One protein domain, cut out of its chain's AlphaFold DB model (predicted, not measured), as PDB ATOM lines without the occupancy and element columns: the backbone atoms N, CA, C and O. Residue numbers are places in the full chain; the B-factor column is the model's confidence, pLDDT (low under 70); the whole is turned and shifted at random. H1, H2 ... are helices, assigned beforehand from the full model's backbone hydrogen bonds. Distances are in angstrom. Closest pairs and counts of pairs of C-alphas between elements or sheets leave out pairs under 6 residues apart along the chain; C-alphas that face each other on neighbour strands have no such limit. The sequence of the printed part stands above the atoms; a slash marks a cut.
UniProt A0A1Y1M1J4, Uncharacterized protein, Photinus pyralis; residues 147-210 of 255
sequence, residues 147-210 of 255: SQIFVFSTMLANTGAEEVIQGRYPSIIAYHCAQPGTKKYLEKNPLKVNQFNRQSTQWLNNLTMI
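AT A GLANCE: This is residues 147 to 210 of the 255 residues of an uncharacterized protein of Photinus pyralis (UniProt A0A1Y1M1J4). A small head of three helices, H1, H2 and H3, has a long arm: H2 starts at the middle of H1 and stands at about a right angle to it, and H3 turns off after H2. From the head the printed part runs out through the short H4 to H5, and residues 197 to 210 stick out. The printed part has 64 residues with five named helices, H1 to H5 in order, and no named strand; its class is all helix. It is only just loose, close to extended, with a radius of gyration of the C-alphas of 15.5 A and spans of 47 by 29 by 19 A.

HOW THE PARTS SIT: H1, residues 154 to 165, touches H2, residues 172 to 178, at 82 degrees, about perpendicular; their closest C-alphas, of Gly 160 and Ile 172, are 5.1 A apart. H2 and H3, residues 180 to 188, only just touch, only at the corner by their link, with 3 pairs of C-alphas within 8 A; the closest, of Cys 177 and Lys 183, are 5.7 A apart. H1 and H3 are apart. H4, residues 194 to 198, is apart from H1, H2 and H3. H4 and H5, residues 202 to 210, meet only through their link. Every O i to N i+4 pair is within hydrogen-bond range in H1 and H2, 4 of 5 in H3, 4 of 5 in H5 and 0 of 1 in H4, where 0 of 2 O i to N i+3 pairs are.

IN THESE COORDINATES: H1 begins at C-alpha 154 (-0.461, 44.328, -40.952) and is 16.7 A long. H3 is 13.2 A long. H5 is 13.0 A long and ends at C-alpha 210 (-29.653, 46.196, -74.060).

THE WHOLE: The C-alphas farthest apart, of Pro 180 and Ile 210, are 46.9 A apart. The printed part has no cut and no long link. Residues 193 to 210 have pLDDT under 70.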
ATOM      1  N   SER A 147     -20.892  48.731 -50.459       76.12
ATOM      2  CA  SER A 147     -19.792  47.870 -50.055       76.12
ATOM      3  C   SER A 147     -19.437  48.151 -48.596       76.12
ATOM      4  O   SER A 147     -19.451  49.286 -48.118       76.12
ATOM      5  N   GLN A 148     -19.165  47.082 -47.858       85.62
ATOM      6  CA  GLN A 148     -18.633  47.159 -46.505       85.62
ATOM      7  C   GLN A 148     -17.131  46.915 -46.588       85.62
ATOM      8  O   GLN A 148     -16.698  45.953 -47.223       85.62
ATOM      9  N   ILE A 149     -16.350  47.798 -45.973       90.25
ATOM     10  CA  ILE A 149     -14.889  47.741 -46.004       90.25
ATOM     11  C   ILE A 149     -14.397  47.220 -44.655       90.25
ATOM     12  O   ILE A 149     -14.781  47.738 -43.606       90.25
ATOM     13  N   PHE A 150     -13.536  46.204 -44.693       93.75
ATOM     14  CA  PHE A 150     -12.845  45.668 -43.522       93.75
ATOM     15  C   PHE A 150     -11.399  46.152 -43.542       93.75
ATOM     16  O   PHE A 150     -10.691  45.954 -44.528       93.75
ATOM     17  N   VAL A 151     -10.975  46.800 -42.460       95.94
ATOM     18  CA  VAL A 151      -9.638  47.388 -42.342       95.94
ATOM     19  C   VAL A 151      -8.786  46.507 -41.447       95.94
ATOM     20  O   VAL A 151      -9.182  46.184 -40.331       95.94
ATOM     21  N   PHE A 152      -7.597  46.153 -41.922       98.19
ATOM     22  CA  PHE A 152      -6.668  45.290 -41.205       98.19
ATOM     23  C   PHE A 152      -5.384  46.050 -40.898       98.19
ATOM     24  O   PHE A 152      -4.819  46.703 -41.773       98.19
ATOM     25  N   SER A 153      -4.885  45.912 -39.671       98.25
ATOM     26  CA  SER A 153      -3.468  46.166 -39.425       98.25
ATOM     27  C   SER A 153      -2.640  45.048 -40.060       98.25
ATOM     28  O   SER A 153      -3.121  43.922 -40.214       98.25
ATOM     29  N   THR A 154      -1.378  45.329 -40.382       98.50
ATOM     30  CA  THR A 154      -0.461  44.328 -40.952       98.50
ATOM     31  C   THR A 154      -0.391  43.068 -40.088       98.50
ATOM     32  O   THR A 154      -0.479  41.957 -40.601       98.50
ATOM     33  N   MET A 155      -0.314  43.230 -38.764       98.38
ATOM     34  CA  MET A 155      -0.272  42.103 -37.830       98.38
ATOM     35  C   MET A 155      -1.562  41.270 -37.872       98.38
ATOM     36  O   MET A 155      -1.491  40.048 -37.955       98.38
ATOM     37  N   LEU A 156      -2.735  41.916 -37.860       98.19
ATOM     38  CA  LEU A 156      -4.018  41.208 -37.886       98.19
ATOM     39  C   LEU A 156      -4.220  40.449 -39.204       98.19
ATOM     40  O   LEU A 156      -4.759  39.343 -39.193       98.19
ATOM     41  N   ALA A 157      -3.772  41.026 -40.324       98.31
ATOM     42  CA  ALA A 157      -3.804  40.373 -41.628       98.31
ATOM     43  C   ALA A 157      -2.905  39.129 -41.663       98.31
ATOM     44  O   ALA A 157      -3.358  38.080 -42.110       98.31
ATOM     45  N   ASN A 158      -1.677  39.221 -41.140       98.50
ATOM     46  CA  ASN A 158      -0.745  38.092 -41.096       98.50
ATOM     47  C   ASN A 158      -1.305  36.928 -40.269       98.50
ATOM     48  O   ASN A 158      -1.330  35.795 -40.739       98.50
ATOM     49  N   THR A 159      -1.816  37.205 -39.064       98.31
ATOM     50  CA  THR A 159      -2.443  36.165 -38.233       98.31
ATOM     51  C   THR A 159      -3.697  35.600 -38.897       98.31
ATOM     52  O   THR A 159      -3.889  34.392 -38.918       98.31
ATOM     53  N   GLY A 160      -4.539  36.457 -39.483       98.31
ATOM     54  CA  GLY A 160      -5.734  36.005 -40.190       98.31
ATOM     55  C   GLY A 160      -5.418  35.118 -41.394       98.31
ATOM     56  O   GLY A 160      -6.148  34.167 -41.646       98.31
ATOM     57  N   ALA A 161      -4.336  35.399 -42.124       98.56
ATOM     58  CA  ALA A 161      -3.894  34.573 -43.243       98.56
ATOM     59  C   ALA A 161      -3.440  33.183 -42.775       98.56
ATOM     60  O   ALA A 161      -3.859  32.185 -43.355       98.56
ATOM     61  N   GLU A 162      -2.658  33.117 -41.697       98.38
ATOM     62  CA  GLU A 162      -2.208  31.854 -41.104       98.38
ATOM     63  C   GLU A 162      -3.396  30.978 -40.675       98.38
ATOM     64  O   GLU A 162      -3.483  29.805 -41.027       98.38
ATOM     65  N   GLU A 163      -4.389  31.568 -40.009       98.44
ATOM     66  CA  GLU A 163      -5.598  30.860 -39.577       98.44
ATOM     67  C   GLU A 163      -6.460  30.348 -40.750       98.44
ATOM     68  O   GLU A 163      -7.138  29.321 -40.636       98.44
ATOM     69  N   VAL A 164      -6.439  31.043 -41.892       98.25
ATOM     70  CA  VAL A 164      -7.106  30.595 -43.126       98.25
ATOM     71  C   VAL A 164      -6.346  29.440 -43.770       98.25
ATOM     72  O   VAL A 164      -6.968  28.458 -44.171       98.25
ATOM     73  N   ILE A 165      -5.013  29.512 -43.822       98.12
ATOM     74  CA  ILE A 165      -4.157  28.431 -44.337       98.12
ATOM     75  C   ILE A 165      -4.319  27.162 -43.486       98.12
ATOM     76  O   ILE A 165      -4.419  26.065 -44.030       98.12
ATOM     77  N   GLN A 166      -4.436  27.305 -42.164       98.25
ATOM     78  CA  GLN A 166      -4.714  26.200 -41.240       98.25
ATOM     79  C   GLN A 166      -6.149  25.651 -41.337       98.25
ATOM     80  O   GLN A 166      -6.478  24.660 -40.682       98.25
ATOM     81  N   GLY A 167      -7.027  26.289 -42.117       97.62
ATOM     82  CA  GLY A 167      -8.417  25.872 -42.296       97.62
ATOM     83  C   GLY A 167      -9.331  26.177 -41.105       97.62
ATOM     84  O   GLY A 167     -10.438  25.644 -41.038       97.62
ATOM     85  N   ARG A 168      -8.909  27.030 -40.159       97.81
ATOM     86  CA  ARG A 168      -9.750  27.453 -39.024       97.81
ATOM     87  C   ARG A 168     -10.836  28.433 -39.450       97.81
ATOM     88  O   ARG A 168     -11.931  28.406 -38.891       97.81
ATOM     89  N   TYR A 169     -10.544  29.270 -40.446       98.00
ATOM     90  CA  TYR A 169     -11.492  30.232 -41.007       98.00
ATOM     91  C   TYR A 169     -11.525  30.156 -42.538       98.00
ATOM     92  O   TYR A 169     -10.492  29.948 -43.165       98.00
ATOM     93  N   PRO A 170     -12.691  30.381 -43.170       96.88
ATOM     94  CA  PRO A 170     -12.830  30.306 -44.626       96.88
ATOM     95  C   PRO A 170     -12.225  31.510 -45.366       96.88
ATOM     96  O   PRO A 170     -11.985  31.441 -46.567       96.88
ATOM     97  N   SER A 171     -12.026  32.641 -44.685       97.56
ATOM     98  CA  SER A 171     -11.386  33.834 -45.247       97.56
ATOM     99  C   SER A 171     -10.875  34.755 -44.141       97.56
ATOM    100  O   SER A 171     -11.336  34.693 -42.997       97.56
ATOM    101  N   ILE A 172      -9.974  35.677 -44.495       97.75
ATOM    102  CA  ILE A 172      -9.453  36.681 -43.554       97.75
ATOM    103  C   ILE A 172     -10.563  37.601 -43.014       97.75
ATOM    104  O   ILE A 172     -10.475  38.099 -41.894       97.75
ATOM    105  N   ILE A 173     -11.652  37.779 -43.774       96.44
ATOM    106  CA  ILE A 173     -12.830  38.544 -43.344       96.44
ATOM    107  C   ILE A 173     -13.586  37.781 -42.255       96.44
ATOM    108  O   ILE A 173     -13.999  38.380 -41.264       96.44
ATOM    109  N   ALA A 174     -13.738  36.460 -42.394       96.25
ATOM    110  CA  ALA A 174     -14.377  35.638 -41.371       96.25
ATOM    111  C   ALA A 174     -13.582  35.663 -40.054       96.25
ATOM    112  O   ALA A 174     -14.175  35.829 -38.989       96.25
ATOM    113  N   TYR A 175     -12.248  35.601 -40.138       97.94
ATOM    114  CA  TYR A 175     -11.370  35.782 -38.978       97.94
ATOM    115  C   TYR A 175     -11.557  37.161 -38.322       97.94
ATOM    116  O   TYR A 175     -11.688  37.266 -37.102       97.94
ATOM    117  N   HIS A 176     -11.653  38.227 -39.122       97.50
ATOM    118  CA  HIS A 176     -11.925  39.571 -38.610       97.50
ATOM    119  C   HIS A 176     -13.301  39.673 -37.932       97.50
ATOM    120  O   HIS A 176     -13.444  40.350 -36.918       97.50
ATOM    121  N   CYS A 177     -14.326  38.988 -38.446       95.81
ATOM    122  CA  CYS A 177     -15.661  38.981 -37.840       95.81
ATOM    123  C   CYS A 177     -15.689  38.288 -36.472       95.81
ATOM    124  O   CYS A 177     -16.487  38.664 -35.614       95.81
ATOM    125  N   ALA A 178     -14.810  37.307 -36.250       95.56
ATOM    126  CA  ALA A 178     -14.668  36.630 -34.965       95.56
ATOM    127  C   ALA A 178     -13.968  37.491 -33.897       95.56
ATOM    128  O   ALA A 178     -14.034  37.161 -32.711       95.56
ATOM    129  N   GLN A 179     -13.343  38.613 -34.282       96.69
ATOM    130  CA  GLN A 179     -12.706  39.520 -33.330       96.69
ATOM    131  C   GLN A 179     -13.744  40.128 -32.375       96.69
ATOM    132  O   GLN A 179     -14.800  40.576 -32.831       96.69
ATOM    133  N   PRO A 180     -13.458  40.232 -31.062       95.56
ATOM    134  CA  PRO A 180     -14.439  40.690 -30.078       95.56
ATOM    135  C   PRO A 180     -15.038  42.067 -30.392       95.56
ATOM    136  O   PRO A 180     -16.238  42.278 -30.214       95.56
ATOM    137  N   GLY A 181     -14.215  43.001 -30.880       94.44
ATOM    138  CA  GLY A 181     -14.660  44.348 -31.247       94.44
ATOM    139  C   GLY A 181     -15.588  44.346 -32.461       94.44
ATOM    140  O   GLY A 181     -16.655  44.959 -32.432       94.44
ATOM    141  N   THR A 182     -15.224  43.603 -33.505       95.06
ATOM    142  CA  THR A 182     -16.044  43.483 -34.715       95.06
ATOM    143  C   THR A 182     -17.335  42.734 -34.441       95.06
ATOM    144  O   THR A 182     -18.388  43.199 -34.856       95.06
ATOM    145  N   LYS A 183     -17.292  41.637 -33.684       94.88
ATOM    146  CA  LYS A 183     -18.485  40.871 -33.321       94.88
ATOM    147  C   LYS A 183     -19.541  41.756 -32.652       94.88
ATOM    148  O   LYS A 183     -20.674  41.806 -33.121       94.88
ATOM    149  N   LYS A 184     -19.146  42.541 -31.642       95.62
ATOM    150  CA  LYS A 184     -20.037  43.510 -30.977       95.62
ATOM    151  C   LYS A 184     -20.570  44.581 -31.932       95.62
ATOM    152  O   LYS A 184     -21.713  45.011 -31.810       95.62
ATOM    153  N   TYR A 185     -19.752  45.037 -32.878       93.94
ATOM    154  CA  TYR A 185     -20.192  46.007 -33.879       93.94
ATOM    155  C   TYR A 185     -21.245  45.417 -34.827       93.94
ATOM    156  O   TYR A 185     -22.240  46.080 -35.124       93.94
ATOM    157  N   LEU A 186     -21.055  44.168 -35.259       93.00
ATOM    158  CA  LEU A 186     -21.954  43.468 -36.174       93.00
ATOM    159  C   LEU A 186     -23.290  43.078 -35.537       93.00
ATOM    160  O   LEU A 186     -24.294  43.024 -36.241       93.00
ATOM    161  N   GLU A 187     -23.335  42.884 -34.217       91.25
ATOM    162  CA  GLU A 187     -24.594  42.711 -33.474       91.25
ATOM    163  C   GLU A 187     -25.518  43.931 -33.623       91.25
ATOM    164  O   GLU A 187     -26.736  43.787 -33.699       91.25
ATOM    165  N   LYS A 188     -24.942  45.136 -33.721       93.44
ATOM    166  CA  LYS A 188     -25.687  46.385 -33.953       93.44
ATOM    167  C   LYS A 188     -25.839  46.721 -35.438       93.44
ATOM    168  O   LYS A 188     -26.773  47.422 -35.810       93.44
ATOM    169  N   ASN A 189     -24.913  46.248 -36.273       89.38
ATOM    170  CA  ASN A 189     -24.822  46.563 -37.698       89.38
ATOM    171  C   ASN A 189     -24.647  45.269 -38.512       89.38
ATOM    172  O   ASN A 189     -23.519  44.920 -38.867       89.38
ATOM    173  N   PRO A 190     -25.736  44.536 -38.809       86.31
ATOM    174  CA  PRO A 190     -25.635  43.237 -39.461       86.31
ATOM    175  C   PRO A 190     -24.992  43.336 -40.851       86.31
ATOM    176  O   PRO A 190     -25.280  44.242 -41.641       86.31
ATOM    177  N   LEU A 191     -24.137  42.358 -41.166       84.00
ATOM    178  CA  LEU A 191     -23.522  42.236 -42.486       84.00
ATOM    179  C   LEU A 191     -24.607  42.007 -43.542       84.00
ATOM    180  O   LEU A 191     -25.413  41.078 -43.440       84.00
ATOM    181  N   LYS A 192     -24.591  42.800 -44.615       78.75
ATOM    182  CA  LYS A 192     -25.459  42.588 -45.783       78.75
ATOM    183  C   LYS A 192     -24.885  41.471 -46.660       78.75
ATOM    184  O   LYS A 192     -24.432  41.694 -47.776       78.75
ATOM    185  N   VAL A 193     -24.924  40.239 -46.151       64.25
ATOM    186  CA  VAL A 193     -24.360  39.032 -46.791       64.25
ATOM    187  C   VAL A 193     -24.962  38.711 -48.167       64.25
ATOM    188  O   VAL A 193     -24.332  38.043 -48.980       64.25
ATOM    189  N   ASN A 194     -26.158  39.221 -48.475       56.75
ATOM    190  CA  ASN A 194     -26.843  38.952 -49.744       56.75
ATOM    191  C   ASN A 194     -26.361  39.809 -50.930       56.75
ATOM    192  O   ASN A 194     -26.775  39.550 -52.061       56.75
ATOM    193  N   GLN A 195     -25.518  40.824 -50.707       54.69
ATOM    194  CA  GLN A 195     -25.174  41.782 -51.765       54.69
ATOM    195  C   GLN A 195     -23.968  41.350 -52.611       54.69
ATOM    196  O   GLN A 195     -23.959  41.606 -53.810       54.69
ATOM    197  N   PHE A 196     -23.009  40.614 -52.041       54.84
ATOM    198  CA  PHE A 196     -21.792  40.218 -52.763       54.84
ATOM    199  C   PHE A 196     -21.987  39.008 -53.696       54.84
ATOM    200  O   PHE A 196     -21.394  38.964 -54.766       54.84
ATOM    201  N   ASN A 197     -22.867  38.052 -53.361       52.34
ATOM    202  CA  ASN A 197     -23.090  36.857 -54.199       52.34
ATOM    203  C   ASN A 197     -23.955  37.150 -55.446       52.34
ATOM    204  O   ASN A 197     -23.781  36.557 -56.505       52.34
ATOM    205  N   ARG A 198     -24.883  38.115 -55.369       52.06
ATOM    206  CA  ARG A 198     -25.792  38.405 -56.496       52.06
ATOM    207  C   ARG A 198     -25.115  39.150 -57.644       52.06
ATOM    208  O   ARG A 198     -25.635  39.112 -58.757       52.06
ATOM    209  N   GLN A 199     -23.982  39.807 -57.390       54.44
ATOM    210  CA  GLN A 199     -23.322  40.730 -58.320       54.44
ATOM    211  C   GLN A 199     -22.501  40.064 -59.418       54.44
ATOM    212  O   GLN A 199     -22.311  40.685 -60.463       54.44
ATOM    213  N   SER A 200     -22.110  38.795 -59.259       52.97
ATOM    214  CA  SER A 200     -21.359  38.091 -60.306       52.97
ATOM    215  C   SER A 200     -22.127  37.998 -61.635       52.97
ATOM    216  O   SER A 200     -21.503  37.857 -62.682       52.97
ATOM    217  N   THR A 201     -23.461  38.110 -61.618       53.69
ATOM    218  CA  THR A 201     -24.326  38.018 -62.808       53.69
ATOM    219  C   THR A 201     -25.143  39.282 -63.100       53.69
ATOM    220  O   THR A 201     -25.776  39.361 -64.152       53.69
ATOM    221  N   GLN A 202     -25.128  40.315 -62.242       60.09
ATOM    222  CA  GLN A 202     -25.898  41.545 -62.515       60.09
ATOM    223  C   GLN A 202     -25.354  42.311 -63.727       60.09
ATOM    224  O   GLN A 202     -26.135  42.846 -64.515       60.09
ATOM    225  N   TRP A 203     -24.034  42.339 -63.924       61.06
ATOM    226  CA  TRP A 203     -23.444  42.963 -65.112       61.06
ATOM    227  C   TRP A 203     -23.898  42.260 -66.412       61.06
ATOM    228  O   TRP A 203     -24.151  42.929 -67.412       61.06
ATOM    229  N   LEU A 204     -24.135  40.941 -66.369       63.81
ATOM    230  CA  LEU A 204     -24.667  40.148 -67.492       63.81
ATOM    231  C   LEU A 204     -26.160  40.416 -67.768       63.81
ATOM    232  O   LEU A 204     -26.594  40.430 -68.924       63.81
ATOM    233  N   ASN A 205     -26.960  40.676 -66.730       59.62
ATOM    234  CA  ASN A 205     -28.379  41.022 -66.896       59.62
ATOM    235  C   ASN A 205     -28.565  42.348 -67.653       59.62
ATOM    236  O   ASN A 205     -29.467  42.470 -68.484       59.62
ATOM    237  N   ASN A 206     -27.668  43.314 -67.433       61.06
ATOM    238  CA  ASN A 206     -27.673  44.593 -68.147       61.06
ATOM    239  C   ASN A 206     -27.403  44.429 -69.655       61.06
ATOM    240  O   ASN A 206     -28.049  45.089 -70.473       61.06
ATOM    241  N   LEU A 207     -26.528  43.490 -70.037       62.69
ATOM    242  CA  LEU A 207     -26.245  43.171 -71.440       62.69
ATOM    243  C   LEU A 207     -27.456  42.532 -72.143       62.69
ATOM    244  O   LEU A 207     -27.776  42.866 -73.285       62.69
ATOM    245  N   THR A 208     -28.177  41.660 -71.436       60.16
ATOM    246  CA  THR A 208     -29.380  40.993 -71.962       60.16
ATOM    247  C   THR A 208     -30.520  41.988 -72.198       60.16
ATOM    248  O   THR A 208     -31.227  41.890 -73.199       60.16
ATOM    249  N   MET A 209     -30.671  43.003 -71.338       59.69
ATOM    250  CA  MET A 209     -31.678  44.047 -71.545       59.69
ATOM    251  C   MET A 209     -31.343  44.979 -72.710       59.69
ATOM    252  O   MET A 209     -32.258  45.328 -73.449       59.69
ATOM    253  N   ILE A 210     -30.072  45.353 -72.921       59.81
ATOM    254  CA  ILE A 210     -29.653  46.196 -74.060       59.81
ATOM    255  C   ILE A 210     -30.002  45.544 -75.403       59.81
ATOM    256  O   ILE A 210     -30.454  46.239 -76.313       59.81
TER     257      ILE A 210